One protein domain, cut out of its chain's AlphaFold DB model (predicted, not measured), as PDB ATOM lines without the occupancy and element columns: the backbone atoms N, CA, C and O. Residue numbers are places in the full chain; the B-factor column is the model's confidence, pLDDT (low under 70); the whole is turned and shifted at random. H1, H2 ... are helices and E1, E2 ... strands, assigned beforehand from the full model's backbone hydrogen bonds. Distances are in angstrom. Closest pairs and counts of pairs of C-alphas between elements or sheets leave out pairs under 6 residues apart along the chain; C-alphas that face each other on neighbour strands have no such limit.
ATOM      1  N   ASP A 688      32.235 -44.439 -47.536       73.62
ATOM      2  CA  ASP A 688      32.366 -42.984 -47.556       73.62
ATOM      3  C   ASP A 688      31.037 -42.340 -47.975       73.62
ATOM      4  O   ASP A 688      30.485 -42.650 -49.027       73.62
ATOM      5  N   GLY A 689      30.519 -41.431 -47.145       74.94
ATOM      6  CA  GLY A 689      29.269 -40.709 -47.416       74.94
ATOM      7  C   GLY A 689      28.032 -41.209 -46.666       74.94
ATOM      8  O   GLY A 689      27.000 -40.548 -46.753       74.94
ATOM      9  N   LEU A 690      28.134 -42.291 -45.881       83.62
ATOM     10  CA  LEU A 690      27.050 -42.709 -44.983       83.62
ATOM     11  C   LEU A 690      26.779 -41.653 -43.904       83.62
ATOM     12  O   LEU A 690      27.712 -41.130 -43.284       83.62
ATOM     13  N   SER A 691      25.500 -41.412 -43.612       84.50
ATOM     14  CA  SER A 691      25.041 -40.473 -42.573       84.50
ATOM     15  C   SER A 691      25.278 -40.954 -41.125       84.50
ATOM     16  O   SER A 691      24.803 -40.340 -40.162       84.50
ATOM     17  N   CYS A 692      26.017 -42.053 -40.957       84.38
ATOM     18  CA  CYS A 692      26.266 -42.733 -39.694       84.38
ATOM     19  C   CYS A 692      27.471 -42.182 -38.913       84.38
ATOM     20  O   CYS A 692      28.354 -41.502 -39.443       84.38
ATOM     21  N   THR A 693      27.510 -42.485 -37.616       86.69
ATOM     22  CA  THR A 693      28.675 -42.239 -36.760       86.69
ATOM     23  C   THR A 693      29.812 -43.214 -37.083       86.69
ATOM     24  O   THR A 693      29.593 -44.285 -37.642       86.69
ATOM     25  N   GLU A 694      31.043 -42.884 -36.685       84.69
ATOM     26  CA  GLU A 694      32.207 -43.752 -36.937       84.69
ATOM     27  C   GLU A 694      32.073 -45.137 -36.277       84.69
ATOM     28  O   GLU A 694      32.517 -46.139 -36.833       84.69
ATOM     29  N   SER A 695      31.418 -45.213 -35.112       86.38
ATOM     30  CA  SER A 695      31.150 -46.492 -34.443       86.38
ATOM     31  C   SER A 695      30.173 -47.347 -35.249       86.38
ATOM     32  O   SER A 695      30.466 -48.508 -35.521       86.38
ATOM     33  N   GLU A 696      29.051 -46.765 -35.687       88.50
ATOM     34  CA  GLU A 696      28.062 -47.450 -36.533       88.50
ATOM     35  C   GLU A 696      28.692 -47.890 -37.864       88.50
ATOM     36  O   GLU A 696      28.446 -49.002 -38.323       88.50
ATOM     37  N   ARG A 697      29.553 -47.054 -38.463       88.69
ATOM     38  CA  ARG A 697      30.279 -47.370 -39.701       88.69
ATOM     39  C   ARG A 697      31.160 -48.607 -39.557       88.69
ATOM     40  O   ARG A 697      31.142 -49.462 -40.439       88.69
ATOM     41  N   ASN A 698      31.916 -48.705 -38.464       88.25
ATOM     42  CA  ASN A 698      32.765 -49.865 -38.207       88.25
ATOM     43  C   ASN A 698      31.925 -51.123 -37.964       88.25
ATOM     44  O   ASN A 698      32.208 -52.150 -38.569       88.25
ATOM     45  N   SER A 699      30.829 -51.027 -37.205       87.06
ATOM     46  CA  SER A 699      29.900 -52.151 -37.024       87.06
ATOM     47  C   SER A 699      29.275 -52.629 -38.341       87.06
ATOM     48  O   SER A 699      29.156 -53.833 -38.551       87.06
ATOM     49  N   ILE A 700      28.913 -51.713 -39.250       89.75
ATOM     50  CA  ILE A 700      28.417 -52.066 -40.592       89.75
ATOM     51  C   ILE A 700      29.512 -52.776 -41.388       89.75
ATOM     52  O   ILE A 700      29.255 -53.832 -41.959       89.75
ATOM     53  N   ARG A 701      30.733 -52.227 -41.413       88.56
ATOM     54  CA  ARG A 701      31.867 -52.833 -42.125       88.56
ATOM     55  C   ARG A 701      32.137 -54.255 -41.636       88.56
ATOM     56  O   ARG A 701      32.219 -55.162 -42.457       88.56
ATOM     57  N   ASP A 702      32.242 -54.443 -40.326       89.06
ATOM     58  CA  ASP A 702      32.558 -55.738 -39.724       89.06
ATOM     59  C   ASP A 702      31.466 -56.773 -40.020       89.06
ATOM     60  O   ASP A 702      31.774 -57.917 -40.350       89.06
ATOM     61  N   ALA A 703      30.192 -56.366 -39.978       88.38
ATOM     62  CA  ALA A 703      29.079 -57.235 -40.342       88.38
ATOM     63  C   ALA A 703      29.116 -57.631 -41.827       88.38
ATOM     64  O   ALA A 703      28.976 -58.807 -42.151       88.38
ATOM     65  N   LEU A 704      29.359 -56.680 -42.733       89.44
ATOM     66  CA  LEU A 704      29.446 -56.942 -44.173       89.44
ATOM     67  C   LEU A 704      30.606 -57.887 -44.541       89.44
ATOM     68  O   LEU A 704      30.447 -58.731 -45.424       89.44
ATOM     69  N   ILE A 705      31.747 -57.769 -43.853       88.19
ATOM     70  CA  ILE A 705      32.914 -58.649 -44.040       88.19
ATOM     71  C   ILE A 705      32.668 -60.043 -43.445       88.19
ATOM     72  O   ILE A 705      33.086 -61.048 -44.022       88.19
ATOM     73  N   ALA A 706      31.985 -60.130 -42.299       86.88
ATOM     74  CA  ALA A 706      31.617 -61.406 -41.684       86.88
ATOM     75  C   ALA A 706      30.550 -62.171 -42.492       86.88
ATOM     76  O   ALA A 706      30.526 -63.402 -42.460       86.88
ATOM     77  N   GLY A 707      29.712 -61.441 -43.229       87.44
ATOM     78  CA  GLY A 707      28.633 -61.955 -44.065       87.44
ATOM     79  C   GLY A 707      27.258 -61.534 -43.543       87.44
ATOM     80  O   GLY A 707      27.007 -61.544 -42.339       87.44
ATOM     81  N   VAL A 708      26.361 -61.158 -44.456       89.31
ATOM     82  CA  VAL A 708      24.996 -60.695 -44.154       89.31
ATOM     83  C   VAL A 708      23.973 -61.333 -45.087       89.31
ATOM     84  O   VAL A 708      24.300 -61.770 -46.191       89.31
ATOM     85  N   ILE A 709      22.707 -61.339 -44.673       87.69
ATOM     86  CA  ILE A 709      21.583 -61.803 -45.495       87.69
ATOM     87  C   ILE A 709      20.843 -60.591 -46.060       87.69
ATOM     88  O   ILE A 709      20.319 -59.773 -45.305       87.69
ATOM     89  N   VAL A 710      20.751 -60.479 -47.386       87.44
ATOM     90  CA  VAL A 710      19.997 -59.405 -48.052       87.44
ATOM     91  C   VAL A 710      18.615 -59.902 -48.467       87.44
ATOM     92  O   VAL A 710      18.484 -60.745 -49.360       87.44
ATOM     93  N   ASN A 711      17.574 -59.331 -47.859       84.19
ATOM     94  CA  ASN A 711      16.187 -59.565 -48.247       84.19
ATOM     95  C   ASN A 711      15.670 -58.429 -49.134       84.19
ATOM     96  O   ASN A 711      15.739 -57.253 -48.776       84.19
ATOM     97  N   LYS A 712      15.055 -58.784 -50.266       69.94
ATOM     98  CA  LYS A 712      14.290 -57.832 -51.080       69.94
ATOM     99  C   LYS A 712      12.954 -57.557 -50.393       69.94
ATOM    100  O   LYS A 712      11.981 -58.267 -50.624       69.94
ATOM    101  N   VAL A 713      12.927 -56.569 -49.505       60.06
ATOM    102  CA  VAL A 713      11.688 -56.140 -48.844       60.06
ATOM    103  C   VAL A 713      10.898 -55.247 -49.797       60.06
ATOM    104  O   VAL A 713      11.432 -54.265 -50.313       60.06
ATOM    105  N   ASP A 714       9.629 -55.584 -50.020       55.22
ATOM    106  CA  ASP A 714       8.698 -54.751 -50.779       55.22
ATOM    107  C   ASP A 714       8.482 -53.414 -50.027       55.22
ATOM    108  O   ASP A 714       8.182 -53.430 -48.828       55.22
ATOM    109  N   PRO A 715       8.614 -52.242 -50.681       53.62
ATOM    110  CA  PRO A 715       8.356 -50.940 -50.059       53.62
ATOM    111  C   PRO A 715       6.961 -50.809 -49.424       53.62
ATOM    112  O   PRO A 715       6.746 -49.940 -48.585       53.62
ATOM    113  N   SER A 716       6.001 -51.654 -49.807       48.00
ATOM    114  CA  SER A 716       4.658 -51.679 -49.222       48.00
ATOM    115  C   SER A 716       4.578 -52.318 -47.826       48.00
ATOM    116  O   SER A 716       3.575 -52.126 -47.137       48.00
ATOM    117  N   GLU A 717       5.624 -53.017 -47.373       52.00
ATOM    118  CA  GLU A 717       5.681 -53.675 -46.058       52.00
ATOM    119  C   GLU A 717       6.381 -52.834 -44.977       52.00
ATOM    120  O   GLU A 717       6.399 -53.219 -43.805       52.00
ATOM    121  N   THR A 718       6.942 -51.665 -45.317       59.06
ATOM    122  CA  THR A 718       7.544 -50.784 -44.305       59.06
ATOM    123  C   THR A 718       6.464 -50.169 -43.402       59.06
ATOM    124  O   THR A 718       5.543 -49.527 -43.915       59.06
ATOM    125  N   PRO A 719       6.551 -50.332 -42.066       60.56
ATOM    126  CA  PRO A 719       5.573 -49.777 -41.133       60.56
ATOM    127  C   PRO A 719       5.436 -48.254 -41.275       60.56
ATOM    128  O   PRO A 719       6.418 -47.555 -41.490       60.56
ATOM    129  N   ASP A 720       4.226 -47.711 -41.105       58.97
ATOM    130  CA  ASP A 720       4.010 -46.258 -41.137       58.97
ATOM    131  C   ASP A 720       4.810 -45.553 -40.025       58.97
ATOM    132  O   ASP A 720       4.485 -45.646 -38.837       58.97
ATOM    133  N   HIS A 721       5.815 -44.787 -40.445       60.38
ATOM    134  CA  HIS A 721       6.739 -44.025 -39.612       60.38
ATOM    135  C   HIS A 721       6.301 -42.557 -39.380       60.38
ATOM    136  O   HIS A 721       7.130 -41.674 -39.158       60.38
ATOM    137  N   SER A 722       5.008 -42.240 -39.418       59.81
ATOM    138  CA  SER A 722       4.526 -40.914 -39.003       59.81
ATOM    139  C   SER A 722       4.627 -40.709 -37.479       59.81
ATOM    140  O   SER A 722       4.114 -41.516 -36.696       59.81
ATOM    141  N   ALA A 723       5.286 -39.616 -37.065       55.66
ATOM    142  CA  ALA A 723       5.514 -39.267 -35.662       55.66
ATOM    143  C   ALA A 723       4.321 -38.496 -35.044       55.66
ATOM    144  O   ALA A 723       3.849 -37.525 -35.642       55.66
ATOM    145  N   PRO A 724       3.840 -38.857 -33.837       55.75
ATOM    146  CA  PRO A 724       2.975 -37.991 -33.036       55.75
ATOM    147  C   PRO A 724       3.736 -36.757 -32.514       55.75
ATOM    148  O   PRO A 724       4.871 -36.850 -32.060       55.75
ATOM    149  N   THR A 725       3.112 -35.579 -32.558       50.09
ATOM    150  CA  THR A 725       3.718 -34.310 -32.112       50.09
ATOM    151  C   THR A 725       3.785 -34.181 -30.585       50.09
ATOM    152  O   THR A 725       2.740 -34.202 -29.934       50.09
ATOM    153  N   GLY A 726       4.981 -33.917 -30.034       54.62
ATOM    154  CA  GLY A 726       5.174 -33.315 -28.700       54.62
ATOM    155  C   GLY A 726       5.991 -34.112 -27.669       54.62
ATOM    156  O   GLY A 726       6.366 -33.534 -26.652       54.62
ATOM    157  N   GLU A 727       6.304 -35.387 -27.925       63.09
ATOM    158  CA  GLU A 727       7.148 -36.269 -27.093       63.09
ATOM    159  C   GLU A 727       7.921 -37.267 -27.983       63.09
ATOM    160  O   GLU A 727       7.581 -37.416 -29.155       63.09
ATOM    161  N   LEU A 728       8.933 -37.956 -27.429       74.25
ATOM    162  CA  LEU A 728       9.790 -38.879 -28.181       74.25
ATOM    163  C   LEU A 728       8.957 -40.035 -28.734       74.25
ATOM    164  O   LEU A 728       8.455 -40.869 -27.975       74.25
ATOM    165  N   ALA A 729       8.769 -40.048 -30.050       84.00
ATOM    166  CA  ALA A 729       7.930 -41.025 -30.725       84.00
ATOM    167  C   ALA A 729       8.684 -42.348 -30.911       84.00
ATOM    168  O   ALA A 729       9.737 -42.395 -31.554       84.00
ATOM    169  N   ILE A 730       8.121 -43.422 -30.358       87.94
ATOM    170  CA  ILE A 730       8.683 -44.774 -30.376       87.94
ATOM    171  C   ILE A 730       7.662 -45.714 -31.011       87.94
ATOM    172  O   ILE A 730       6.486 -45.713 -30.643       87.94
ATOM    173  N   VAL A 731       8.111 -46.552 -31.939       89.25
ATOM    174  CA  VAL A 731       7.296 -47.614 -32.535       89.25
ATOM    175  C   VAL A 731       7.864 -48.957 -32.112       89.25
ATOM    176  O   VAL A 731       8.961 -49.318 -32.522       89.25
ATOM    177  N   PHE A 732       7.124 -49.702 -31.296       89.69
ATOM    178  CA  PHE A 732       7.469 -51.072 -30.927       89.69
ATOM    179  C   PHE A 732       7.070 -52.042 -32.040       89.69
ATOM    180  O   PHE A 732       5.974 -51.945 -32.593       89.69
ATOM    181  N   LEU A 733       7.968 -52.971 -32.360       90.25
ATOM    182  CA  LEU A 733       7.877 -53.895 -33.488       90.25
ATOM    183  C   LEU A 733       8.245 -55.312 -33.035       90.25
ATOM    184  O   LEU A 733       9.025 -55.510 -32.098       90.25
ATOM    185  N   LYS A 734       7.670 -56.314 -33.697       88.25
ATOM    186  CA  LYS A 734       8.144 -57.696 -33.598       88.25
ATOM    187  C   LYS A 734       8.997 -58.019 -34.812       88.25
ATOM    188  O   LYS A 734       8.547 -57.827 -35.938       88.25
ATOM    189  N   ASN A 735      10.192 -58.537 -34.567       87.31
ATOM    190  CA  ASN A 735      11.118 -59.027 -35.576       87.31
ATOM    191  C   ASN A 735      11.325 -60.543 -35.417       87.31
ATOM    192  O   ASN A 735      11.476 -61.035 -34.297       87.31
ATOM    193  N   LYS A 736      11.342 -61.276 -36.534       85.44
ATOM    194  CA  LYS A 736      11.714 -62.703 -36.594       85.44
ATOM    195  C   LYS A 736      12.951 -62.972 -37.458       85.44
ATOM    196  O   LYS A 736      13.382 -64.116 -37.511       85.44
ATOM    197  N   SER A 737      13.464 -61.958 -38.150       83.56
ATOM    198  CA  SER A 737      14.673 -62.053 -38.964       83.56
ATOM    199  C   SER A 737      15.914 -62.137 -38.080       83.56
ATOM    200  O   SER A 737      15.928 -61.563 -36.983       83.56
ATOM    201  N   ASP A 738      16.951 -62.796 -38.590       82.06
ATOM    202  CA  ASP A 738      18.229 -62.914 -37.903       82.06
ATOM    203  C   ASP A 738      18.909 -61.535 -37.727       82.06
ATOM    204  O   ASP A 738      18.573 -60.556 -38.416       82.06
ATOM    205  N   PRO A 739      19.817 -61.388 -36.745       82.44
ATOM    206  CA  PRO A 739      20.485 -60.116 -36.470       82.44
ATOM    207  C   PRO A 739      21.241 -59.538 -37.677       82.44
ATOM    208  O   PRO A 739      21.181 -58.330 -37.889       82.44
ATOM    209  N   ASP A 740      21.852 -60.398 -38.484       85.19
ATOM    210  CA  ASP A 740      22.669 -60.152 -39.682       85.19
ATOM    211  C   ASP A 740      21.851 -59.962 -40.977       85.19
ATOM    212  O   ASP A 740      22.393 -59.962 -42.081       85.19
ATOM    213  N   THR A 741      20.533 -59.782 -40.863       86.50
ATOM    214  CA  THR A 741      19.653 -59.550 -42.014       86.50
ATOM    215  C   THR A 741      19.483 -58.059 -42.326       86.50
ATOM    216  O   THR A 741      18.983 -57.298 -41.496       86.50
ATOM    217  N   ILE A 742      19.779 -57.658 -43.563       86.94
ATOM    218  CA  ILE A 742      19.400 -56.360 -44.136       86.94
ATOM    219  C   ILE A 742      18.000 -56.490 -44.741       86.94
ATOM    220  O   ILE A 742      17.745 -57.362 -45.574       86.94
ATOM    221  N   GLY A 743      17.080 -55.614 -44.331       82.56
ATOM    222  CA  GLY A 743      15.683 -55.706 -44.750       82.56
ATOM    223  C   GLY A 743      14.901 -56.689 -43.881       82.56
ATOM    224  O   GLY A 743      14.384 -57.706 -44.346       82.56
ATOM    225  N   LYS A 744      14.819 -56.388 -42.584       86.50
ATOM    226  CA  LYS A 744      14.074 -57.202 -41.619       86.50
ATOM    227  C   LYS A 744      12.567 -57.087 -41.827       86.50
ATOM    228  O   LYS A 744      12.054 -56.025 -42.177       86.50
ATOM    229  N   HIS A 745      11.860 -58.183 -41.563       82.38
ATOM    230  CA  HIS A 745      10.404 -58.231 -41.659       82.38
ATOM    231  C   HIS A 745       9.768 -57.928 -40.296       82.38
ATOM    232  O   HIS A 745       9.896 -58.707 -39.344       82.38
ATOM    233  N   PHE A 746       9.041 -56.811 -40.212       85.44
ATOM    234  CA  PHE A 746       8.422 -56.334 -38.976       85.44
ATOM    235  C   PHE A 746       6.913 -56.567 -38.936       85.44
ATOM    236  O   PHE A 746       6.212 -56.373 -39.924       85.44
ATOM    237  N   THR A 747       6.388 -56.916 -37.760       84.81
ATOM    238  CA  THR A 747       4.941 -57.061 -37.523       84.81
ATOM    239  C   THR A 747       4.489 -56.368 -36.234       84.81
ATOM    240  O   THR A 747       5.305 -56.004 -35.387       84.81
ATOM    241  N   ASP A 748       3.170 -56.236 -36.057       84.25
ATOM    242  CA  ASP A 748       2.503 -55.773 -34.825       84.25
ATOM    243  C   ASP A 748       2.866 -54.350 -34.351       84.25
ATOM    244  O   ASP A 748       2.846 -54.077 -33.149       84.25
ATOM    245  N   ALA A 749       3.162 -53.431 -35.277       84.75
ATOM    246  CA  ALA A 749       3.597 -52.067 -34.965       84.75
ATOM    247  C   ALA A 749       2.687 -51.336 -33.957       84.75
ATOM    248  O   ALA A 749       1.481 -51.195 -34.170       84.75
ATOM    249  N   ASN A 750       3.284 -50.832 -32.874       87.12
ATOM    250  CA  ASN A 750       2.582 -50.116 -31.811       87.12
ATOM    251  C   ASN A 750       3.293 -48.799 -31.477       87.12
ATOM    252  O   ASN A 750       4.439 -48.799 -31.030       87.12
ATOM    253  N   LYS A 751       2.610 -47.678 -31.730       87.88
ATOM    254  CA  LYS A 751       3.150 -46.321 -31.584       87.88
ATOM    255  C   LYS A 751       2.874 -45.782 -30.186       87.88
ATOM    256  O   LYS A 751       1.718 -45.720 -29.769       87.88
ATOM    257  N   VAL A 752       3.913 -45.320 -29.502       86.94
ATOM    258  CA  VAL A 752       3.816 -44.711 -28.173       86.94
ATOM    259  C   VAL A 752       4.749 -43.519 -28.030       86.94
ATOM    260  O   VAL A 752       5.689 -43.347 -28.806       86.94
ATOM    261  N   THR A 753       4.493 -42.694 -27.021       85.31
ATOM    262  CA  THR A 753       5.410 -41.632 -26.615       85.31
ATOM    263  C   THR A 753       6.211 -42.057 -25.388       85.31
ATOM    264  O   THR A 753       5.715 -42.766 -24.506       85.31
ATOM    265  N   GLY A 754       7.477 -41.655 -25.346       84.06
ATOM    266  CA  GLY A 754       8.394 -41.973 -24.258       84.06
ATOM    267  C   GLY A 754       9.259 -40.792 -23.838       84.06
ATOM    268  O   GLY A 754       9.238 -39.714 -24.433       84.06
ATOM    269  N   LYS A 755      10.045 -41.006 -22.782       86.12
ATOM    270  CA  LYS A 755      11.054 -40.058 -22.296       86.12
ATOM    271  C   LYS A 755      12.421 -40.716 -22.277       86.12
ATOM    272  O   LYS A 755      12.603 -41.733 -21.613       86.12
ATOM    273  N   LEU A 756      13.389 -40.116 -22.962       83.44
ATOM    274  CA  LEU A 756      14.788 -40.527 -22.890       83.44
ATOM    275  C   LEU A 756      15.309 -40.302 -21.462       83.44
ATOM    276  O   LEU A 756      15.162 -39.205 -20.922       83.44
ATOM    277  N   LEU A 757      15.869 -41.335 -20.830       78.00
ATOM    278  CA  LEU A 757      16.256 -41.262 -19.418       78.00
ATOM    279  C   LEU A 757      17.653 -40.699 -19.216       78.00
ATOM    280  O   LEU A 757      17.828 -39.882 -18.327       78.00
ATOM    281  N   TYR A 758      18.616 -41.136 -20.021       64.56
ATOM    282  CA  TYR A 758      19.967 -40.591 -20.164       64.56
ATOM    283  C   TYR A 758      20.663 -41.480 -21.196       64.56
ATOM    284  O   TYR A 758      20.792 -42.684 -20.971       64.56
ATOM    285  N   SER A 759      21.123 -40.910 -22.303       58.47
ATOM    286  CA  SER A 759      22.149 -41.552 -23.116       58.47
ATOM    287  C   SER A 759      22.972 -40.492 -23.842       58.47
ATOM    288  O   SER A 759      22.410 -39.623 -24.503       58.47
ATOM    289  N   GLN A 760      24.293 -40.531 -23.656       61.34
ATOM    290  CA  GLN A 760      25.247 -39.811 -24.510       61.34
ATOM    291  C   GLN A 760      25.658 -40.658 -25.725       61.34
ATOM    292  O   GLN A 760      26.384 -40.166 -26.581       61.34
ATOM    293  N   ASP A 761      25.199 -41.910 -25.790       79.12
ATOM    294  CA  ASP A 761      25.570 -42.888 -26.802       79.12
ATOM    295  C   ASP A 761      24.333 -43.311 -27.599       79.12
ATOM    296  O   ASP A 761      23.449 -44.013 -27.107       79.12
ATOM    297  N   ILE A 762      24.262 -42.868 -28.851       82.69
ATOM    298  CA  ILE A 762      23.161 -43.225 -29.749       82.69
ATOM    299  C   ILE A 762      23.106 -44.736 -30.030       82.69
ATOM    300  O   ILE A 762      22.051 -45.232 -30.406       82.69
ATOM    301  N   ASN A 763      24.190 -45.482 -29.783       84.75
ATOM    302  CA  ASN A 763      24.222 -46.933 -29.962       84.75
ATOM    303  C   ASN A 763      23.545 -47.691 -28.819       84.75
ATOM    304  O   ASN A 763      23.163 -48.842 -29.002       84.75
ATOM    305  N   HIS A 764      23.371 -47.064 -27.653       87.69
ATOM    306  CA  HIS A 764      22.781 -47.705 -26.486       87.69
ATOM    307  C   HIS A 764      21.863 -46.743 -25.738       87.69
ATOM    308  O   HIS A 764      22.296 -45.796 -25.073       87.69
ATOM    309  N   VAL A 765      20.559 -46.976 -25.834       88.69
ATOM    310  CA  VAL A 765      19.541 -46.009 -25.433       88.69
ATOM    311  C   VAL A 765      18.608 -46.600 -24.383       88.69
ATOM    312  O   VAL A 765      18.095 -47.705 -24.526       88.69
ATOM    313  N   ARG A 766      18.330 -45.808 -23.338       89.88
ATOM    314  CA  ARG A 766      17.311 -46.114 -22.327       89.88
ATOM    315  C   ARG A 766      16.158 -45.124 -22.370       89.88
ATOM    316  O   ARG A 766      16.351 -43.918 -22.177       89.88
ATOM    317  N   VAL A 767      14.949 -45.639 -22.567       89.44
ATOM    318  CA  VAL A 767      13.706 -44.853 -22.611       89.44
ATOM    319  C   VAL A 767      12.734 -45.313 -21.538       89.44
ATOM    320  O   VAL A 767      12.618 -46.500 -21.255       89.44
ATOM    321  N   ARG A 768      11.998 -44.367 -20.958       89.19
ATOM    322  CA  ARG A 768      10.847 -44.637 -20.098       89.19
ATOM    323  C   ARG A 768       9.570 -44.515 -20.912       89.19
ATOM    324  O   ARG A 768       9.316 -43.465 -21.503       89.19
ATOM    325  N   VAL A 769       8.756 -45.560 -20.885       89.38
ATOM    326  CA  VAL A 769       7.447 -45.635 -21.545       89.38
ATOM    327  C   VAL A 769       6.378 -46.052 -20.541       89.38
ATOM    328  O   VAL A 769       6.677 -46.706 -19.544       89.38
ATOM    329  N   SER A 770       5.127 -45.666 -20.790       87.62
ATOM    330  CA  SER A 770       3.981 -46.076 -19.973       87.62
ATOM    331  C   SER A 770       3.182 -47.151 -20.705       87.62
ATOM    332  O   SER A 770       2.765 -46.942 -21.843       87.62
ATOM    333  N   GLY A 771       2.991 -48.311 -20.078       85.69
ATOM    334  CA  GLY A 771       2.310 -49.469 -20.661       85.69
ATOM    335  C   GLY A 771       3.090 -50.772 -20.489       85.69
ATOM    336  O   GLY A 771       4.073 -50.822 -19.760       85.69
ATOM    337  N   ASN A 772       2.630 -51.838 -21.152       86.19
ATOM    338  CA  ASN A 772       3.314 -53.131 -21.199       86.19
ATOM    339  C   ASN A 772       3.696 -53.466 -22.647       86.19
ATOM    340  O   ASN A 772       2.817 -53.698 -23.477       86.19
ATOM    341  N   PHE A 773       5.001 -53.524 -22.914       87.75
ATOM    342  CA  PHE A 773       5.565 -53.801 -24.240       87.75
ATOM    343  C   PHE A 773       6.479 -55.033 -24.250       87.75
ATOM    344  O   PHE A 773       7.183 -55.257 -25.227       87.75
ATOM    345  N   SER A 774       6.428 -55.884 -23.218       84.88
ATOM    346  CA  SER A 774       7.303 -57.065 -23.097       84.88
ATOM    347  C   SER A 774       7.154 -58.094 -24.228       84.88
ATOM    348  O   SER A 774       7.971 -59.000 -24.339       84.88
ATOM    349  N   ALA A 775       6.104 -57.994 -25.051       88.50
ATOM    350  CA  ALA A 775       5.891 -58.858 -26.213       88.50
ATOM    351  C   ALA A 775       6.661 -58.410 -27.473       88.50
ATOM    352  O   ALA A 775       6.583 -59.088 -28.500       88.50
ATOM    353  N   TYR A 776       7.347 -57.267 -27.413       90.94
ATOM    354  CA  TYR A 776       8.121 -56.684 -28.504       90.94
ATOM    355  C   TYR A 776       9.612 -56.897 -28.266       90.94
ATOM    356  O   TYR A 776      10.075 -56.850 -27.130       90.94
ATOM    357  N   ASN A 777      10.361 -57.123 -29.340       91.31
ATOM    358  CA  ASN A 777      11.807 -57.367 -29.301       91.31
ATOM    359  C   ASN A 777      12.605 -56.347 -30.127       91.31
ATOM    360  O   ASN A 777      13.824 -56.455 -30.230       91.31
ATOM    361  N   TYR A 778      11.921 -55.372 -30.724       92.81
ATOM    362  CA  TYR A 778      12.519 -54.388 -31.608       92.81
ATOM    363  C   TYR A 778      11.757 -53.063 -31.526       92.81
ATOM    364  O   TYR A 778      10.561 -53.048 -31.209       92.81
ATOM    365  N   CYS A 779      12.412 -51.940 -31.811       90.69
ATOM    366  CA  CYS A 779      11.733 -50.651 -31.897       90.69
ATOM    367  C   CYS A 779      12.396 -49.685 -32.889       90.69
ATOM    368  O   CYS A 779      13.543 -49.861 -33.293       90.69
ATOM    369  N   TYR A 780      11.651 -48.653 -33.274       89.56
ATOM    370  CA  TYR A 780      12.141 -47.510 -34.037       89.56
ATOM    371  C   TYR A 780      11.905 -46.224 -33.248       89.56
ATOM    372  O   TYR A 780      10.794 -46.002 -32.756       89.56
ATOM    373  N   ILE A 781      12.923 -45.370 -33.144       88.62
ATOM    374  CA  ILE A 781      12.825 -44.066 -32.477       88.62
ATOM    375  C   ILE A 781      12.907 -42.967 -33.532       88.62
ATOM    376  O   ILE A 781      13.959 -42.762 -34.135       88.62
ATOM    377  N   HIS A 782      11.813 -42.224 -33.718       84.50
ATOM    378  CA  HIS A 782      11.712 -41.183 -34.750       84.50
ATOM    379  C   HIS A 782      12.733 -40.067 -34.571       84.50
ATOM    380  O   HIS A 782      13.389 -39.683 -35.532       84.50
ATOM    381  N   ASP A 783      12.880 -39.576 -33.341       82.25
ATOM    382  CA  ASP A 783      13.746 -38.434 -33.037       82.25
ATOM    383  C   ASP A 783      15.229 -38.739 -33.272       82.25
ATOM    384  O   ASP A 783      16.020 -37.827 -33.500       82.25
ATOM    385  N   LEU A 784      15.605 -40.020 -33.208       84.19
ATOM    386  CA  LEU A 784      16.969 -40.481 -33.455       84.19
ATOM    387  C   LEU A 784      17.152 -41.002 -34.885       84.19
ATOM    388  O   LEU A 784      18.284 -41.098 -35.344       84.19
ATOM    389  N   GLY A 785      16.067 -41.338 -35.590       85.75
ATOM    390  CA  GLY A 785      16.121 -41.925 -36.928       85.75
ATOM    391  C   GLY A 785      16.846 -43.272 -36.953       85.75
ATOM    392  O   GLY A 785      17.642 -43.520 -37.856       85.75
ATOM    393  N   ARG A 786      16.652 -44.105 -35.921       88.81
ATOM    394  CA  ARG A 786      17.360 -45.384 -35.741       88.81
ATOM    395  C   ARG A 786      16.421 -46.495 -35.288       88.81
ATOM    396  O   ARG A 786      15.468 -46.254 -34.536       88.81
ATOM    397  N   TYR A 787      16.739 -47.710 -35.719       91.12
ATOM    398  CA  TYR A 787      16.165 -48.944 -35.200       91.12
ATOM    399  C   TYR A 787      17.032 -49.517 -34.080       91.12
ATOM    400  O   TYR A 787      18.253 -49.349 -34.081       91.12
ATOM    401  N   TYR A 788      16.386 -50.200 -33.138       91.12
ATOM    402  CA  TYR A 788      17.043 -50.794 -31.984       91.12
ATOM    403  C   TYR A 788      16.499 -52.190 -31.675       91.12
ATOM    404  O   TYR A 788      15.286 -52.429 -31.721       91.12
ATOM    405  N   PHE A 789      17.394 -53.086 -31.271       91.69
ATOM    406  CA  PHE A 789      17.050 -54.312 -30.566       91.69
ATOM    407  C   PHE A 789      16.735 -54.001 -29.109       91.69
ATOM    408  O   PHE A 789      17.412 -53.197 -28.468       91.69
ATOM    409  N   ILE A 790      15.707 -54.651 -28.570       92.25
ATOM    410  CA  ILE A 790      15.358 -54.501 -27.159       92.25
ATOM    411  C   ILE A 790      16.101 -55.562 -26.353       92.25
ATOM    412  O   ILE A 790      15.840 -56.755 -26.509       92.25
ATOM    413  N   ASN A 791      16.979 -55.113 -25.461       89.88
ATOM    414  CA  ASN A 791      17.777 -55.980 -24.604       89.88
ATOM    415  C   ASN A 791      16.984 -56.407 -23.374       89.88
ATOM    416  O   ASN A 791      16.865 -57.596 -23.071       89.88
ATOM    417  N   THR A 792      16.435 -55.432 -22.643       89.31
ATOM    418  CA  THR A 792      15.720 -55.699 -21.391       89.31
ATOM    419  C   THR A 792      14.573 -54.725 -21.144       89.31
ATOM    420  O   THR A 792      14.527 -53.604 -21.652       89.31
ATOM    421  N   PHE A 793      13.632 -55.189 -20.323       89.25
ATOM    422  CA  PHE A 793      12.515 -54.415 -19.808       89.25
ATOM    423  C   PHE A 793      12.591 -54.383 -18.281       89.25
ATOM    424  O   PHE A 793      12.441 -55.419 -17.631       89.25
ATOM    425  N   GLU A 794      12.758 -53.201 -17.702       88.88
ATOM    426  CA  GLU A 794      12.729 -52.987 -16.256       88.88
ATOM    427  C   GLU A 794      11.404 -52.330 -15.856       88.88
ATOM    428  O   GLU A 794      11.026 -51.278 -16.374       88.88
ATOM    429  N   ILE A 795      10.663 -52.952 -14.938       84.00
ATOM    430  CA  ILE A 795       9.375 -52.422 -14.473       84.00
ATOM    431  C   ILE A 795       9.622 -51.442 -13.323       84.00
ATOM    432  O   ILE A 795      10.127 -51.821 -12.268       84.00
ATOM    433  N   GLU A 796       9.188 -50.198 -13.498       81.94
ATOM    434  CA  GLU A 796       9.104 -49.199 -12.437       81.94
ATOM    435  C   GLU A 796       7.679 -49.131 -11.854       81.94
ATOM    436  O   GLU A 796       6.708 -49.686 -12.375       81.94
ATOM    437  N   THR A 797       7.517 -48.435 -10.728       75.75
ATOM    438  CA  THR A 797       6.209 -48.280 -10.080       75.75
ATOM    439  C   THR A 797       5.195 -47.576 -10.995       75.75
ATOM    440  O   THR A 797       5.471 -46.494 -11.516       75.75
ATOM    441  N   GLY A 798       3.991 -48.150 -11.128       66.75
ATOM    442  CA  GLY A 798       2.842 -47.501 -11.777       66.75
ATOM    443  C   GLY A 798       2.710 -47.700 -13.293       66.75
ATOM    444  O   GLY A 798       2.293 -46.765 -13.965       66.75
ATOM    445  N   TYR A 799       3.027 -48.892 -13.820       72.25
ATOM    446  CA  TYR A 799       2.997 -49.233 -15.260       72.25
ATOM    447  C   TYR A 799       4.003 -48.464 -16.131       72.25
ATOM    448  O   TYR A 799       3.889 -48.465 -17.353       72.25
ATOM    449  N   ASN A 800       5.002 -47.833 -15.512       83.50
ATOM    450  CA  ASN A 800       6.144 -47.296 -16.239       83.50
ATOM    451  C   ASN A 800       7.174 -48.409 -16.428       83.50
ATOM    452  O   ASN A 800       7.463 -49.157 -15.496       83.50
ATOM    453  N   MET A 801       7.726 -48.509 -17.628       87.88
ATOM    454  CA  MET A 801       8.803 -49.430 -17.955       87.88
ATOM    455  C   MET A 801       9.990 -48.636 -18.474       87.88
ATOM    456  O   MET A 801       9.826 -47.706 -19.267       87.88
ATOM    457  N   VAL A 802      11.181 -49.014 -18.032       89.38
ATOM    458  CA  VAL A 802      12.436 -48.596 -18.640       89.38
ATOM    459  C   VAL A 802      12.837 -49.676 -19.633       89.38
ATOM    460  O   VAL A 802      12.894 -50.855 -19.287       89.38
ATOM    461  N   VAL A 803      13.056 -49.279 -20.879       90.88
ATOM    462  CA  VAL A 803      13.469 -50.173 -21.960       90.88
ATOM    463  C   VAL A 803      14.914 -49.860 -22.291       90.88
ATOM    464  O   VAL A 803      15.237 -48.711 -22.599       90.88
ATOM    465  N   ASP A 804      15.755 -50.879 -22.187       90.19
ATOM    466  CA  ASP A 804      17.165 -50.841 -22.549       90.19
ATOM    467  C   ASP A 804      17.345 -51.468 -23.932       90.19
ATOM    468  O   ASP A 804      16.778 -52.530 -24.219       90.19
ATOM    469  N   MET A 805      18.031 -50.748 -24.816       90.81
ATOM    470  CA  MET A 805      18.012 -51.016 -26.247       90.81
ATOM    471  C   MET A 805      19.368 -50.710 -26.878       90.81
ATOM    472  O   MET A 805      20.016 -49.721 -26.528       90.81
ATOM    473  N   GLU A 806      19.745 -51.516 -27.862       91.06
ATOM    474  CA  GLU A 806      20.985 -51.394 -28.629       91.06
ATOM    475  C   GLU A 806      20.670 -51.133 -30.102       91.06
ATOM    476  O   GLU A 806      19.730 -51.707 -30.651       91.06
ATOM    477  N   SER A 807      21.408 -50.221 -30.731       90.38
ATOM    478  CA  SER A 807      21.171 -49.824 -32.117       90.38
ATOM    479  C   SER A 807      21.429 -50.982 -33.080       90.38
ATOM    480  O   SER A 807      22.331 -51.788 -32.877       90.38
ATOM    481  N   ASP A 808      20.640 -51.043 -34.151       90.69
ATOM    482  CA  ASP A 808      20.872 -51.906 -35.309       90.69
ATOM    483  C   ASP A 808      21.300 -51.034 -36.504       90.69
ATOM    484  O   ASP A 808      20.438 -50.484 -37.208       90.69
ATOM    485  N   PRO A 809      22.614 -50.856 -36.743       90.44
ATOM    486  CA  PRO A 809      23.101 -50.038 -37.848       90.44
ATOM    487  C   PRO A 809      22.710 -50.591 -39.225       90.44
ATOM    488  O   PRO A 809      22.364 -49.815 -40.115       90.44
ATOM    489  N   LEU A 810      22.695 -51.918 -39.406       89.62
ATOM    490  CA  LEU A 810      22.373 -52.548 -40.694       89.62
ATOM    491  C   LEU A 810      20.959 -52.200 -41.154       89.62
ATOM    492  O   LEU A 810      20.730 -51.898 -42.324       89.62
ATOM    493  N   GLN A 811      20.006 -52.209 -40.223       88.75
ATOM    494  CA  GLN A 811      18.632 -51.840 -40.530       88.75
ATOM    495  C   GLN A 811      18.420 -50.319 -40.547       88.75
ATOM    496  O   GLN A 811      17.624 -49.828 -41.347       88.75
ATOM    497  N   SER A 812      19.117 -49.567 -39.691       89.31
ATOM    498  CA  SER A 812      18.997 -48.102 -39.608       89.31
ATOM    499  C   SER A 812      19.443 -47.386 -40.876       89.31
ATOM    500  O   SER A 812      18.816 -46.403 -41.257       89.31
ATOM    501  N   PHE A 813      20.472 -47.900 -41.548       88.81
ATOM    502  CA  PHE A 813      21.012 -47.313 -42.773       88.81
ATOM    503  C   PHE A 813      20.753 -48.188 -44.003       88.81
ATOM    504  O   PHE A 813      21.484 -48.080 -44.982       88.81
ATOM    505  N   LYS A 814      19.725 -49.055 -43.975       87.31
ATOM    506  CA  LYS A 814      19.505 -50.056 -45.035       87.31
ATOM    507  C   LYS A 814      19.491 -49.424 -46.432       87.31
ATOM    508  O   LYS A 814      20.095 -49.970 -47.342       87.31
ATOM    509  N   ASP A 815      18.804 -48.293 -46.599       85.31
ATOM    510  CA  ASP A 815      18.580 -47.699 -47.921       85.31
ATOM    511  C   ASP A 815      19.886 -47.142 -48.495       85.31
ATOM    512  O   ASP A 815      20.146 -47.283 -49.687       85.31
ATOM    513  N   GLU A 816      20.737 -46.582 -47.631       87.94
ATOM    514  CA  GLU A 816      22.076 -46.138 -48.011       87.94
ATOM    515  C   GLU A 816      22.987 -47.345 -48.288       87.94
ATOM    516  O   GLU A 816      23.667 -47.368 -49.307       87.94
ATOM    517  N   ILE A 817      22.959 -48.386 -47.442       87.94
ATOM    518  CA  ILE A 817      23.780 -49.600 -47.604       87.94
ATOM    519  C   ILE A 817      23.444 -50.335 -48.909       87.94
ATOM    520  O   ILE A 817      24.346 -50.779 -49.613       87.94
ATOM    521  N   LEU A 818      22.161 -50.456 -49.259       87.62
ATOM    522  CA  LEU A 818      21.721 -51.179 -50.454       87.62
ATOM    523  C   LEU A 818      22.160 -50.499 -51.764       87.62
ATOM    524  O   LEU A 818      22.303 -51.192 -52.771       87.62
ATOM    525  N   ASP A 819      22.406 -49.186 -51.774       88.06
ATOM    526  CA  ASP A 819      22.861 -48.469 -52.976       88.06
ATOM    527  C   ASP A 819      24.392 -48.497 -53.167       88.06
ATOM    528  O   ASP A 819      24.892 -48.164 -54.246       88.06
ATOM    529  N   ILE A 820      25.151 -48.940 -52.156       87.12
ATOM    530  CA  ILE A 820      26.619 -48.948 -52.196       87.12
ATOM    531  C   ILE A 820      27.137 -50.049 -53.141       87.12
ATOM    532  O   ILE A 820      26.741 -51.215 -53.012       87.12
TER     533      ILE A 820
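Overview. This is residues 688 to 820 of the 881 residues of an uncharacterized protein of Methanobrevibacter sp (UniProt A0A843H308). Six antiparallel strands, E2 to E7, curl into a closed barrel, and three helices gather beyond one end of it, where H2 packs on the barrel and H1 on H2. A long unnamed stretch, residues 711 to 727, leads from the short strand E1 at that helical end back to E2. The printed part has 133 residues, with named elements in the order H1 E1 E2 E3 E4 E5 E6 E7 H2 H3; the class is mixed, helices and strands. It is compact, with a radius of gyration of the C-alphas of 14.8 A and spans of 46 by 32 by 26 A.

Along the chain. Begin with the barrel: find C-alpha 728 at (9.790, -38.879, -28.181), from which E2 runs 21.5 A to residue 735. E3, residues 746 to 756, spans 23.4 A and bends by 76 degrees at residue 749. E4 is residues 764 to 770, 20.0 A, and E5 is residues 778 to 781. E6, residues 786 to 795, spans 23.8 A and bends by 69 degrees at residue 791; E7, residues 800 to 807, spans 22.0 A. For H1, start at C-alpha 694, (32.207, -43.752, -36.937), and go 18.3 A to residue 706; E1 follows at 708 to 710. H2 is residues 809 to 812, and H3, residues 814 to 819, ends at C-alpha 819, (22.861, -48.469, -52.976).

Arrangement. Round the ring run E2 E3 E4 E7 E6 E5 and back to E2. E2 E3 E4 and E5 E6 E7 are meanders, each strand the antiparallel neighbour of the one before; E2 E3 E4 E5 and E4 E5 E6 E7 are Greek keys, four strands with the first the antiparallel neighbour of the fourth. Look for N 730 and O 752, 2.9 A, in the hairpin E2 and E3, and N 755 and O 768, 2.9 A, in the hairpin E3 and E4. N 767 and O 803, 3.1 A, are within hydrogen-bond range across the antiparallel neighbours E4 and E7, as are N 794 and O 802, 2.8 A, in the hairpin E6 and E7. N 779 and O 788, 2.9 A, lie in the hairpin E5 and E6, and N 731 and O 780, 2.9 A, close the ring between E5 and E2. H2 is on the barrel, the closest C-alphas of E6 and H2 being those of Arg 786 and Ser 812, 5.0 A apart. H1 touches H2 with residues 696 to 700 alone, closest at the C-alphas of Glu 696 and Pro 809, 5.7 A. H3 is close to H2 but not clearly touching, 7.6 A between the C-alphas of Leu 810 and Ile 817. E1 pairs with no named strand, but its residues 709 to 710 pair parallel with residues 741 to 742. Every O i to N i+4 pair is within hydrogen-bond range in H1, and 1 of 2 in H3; H2 is too short for such a pair.

Size, cuts and confidence. The two C-alphas farthest apart, those of Gly 798 and Ile 820, are 46.9 A apart. The printed part has no cut, and the link E1 to E2 is long. Mean pLDDT of the printed part is 82.4; residues 712 to 727, 758 to 760 and 798 are under 70.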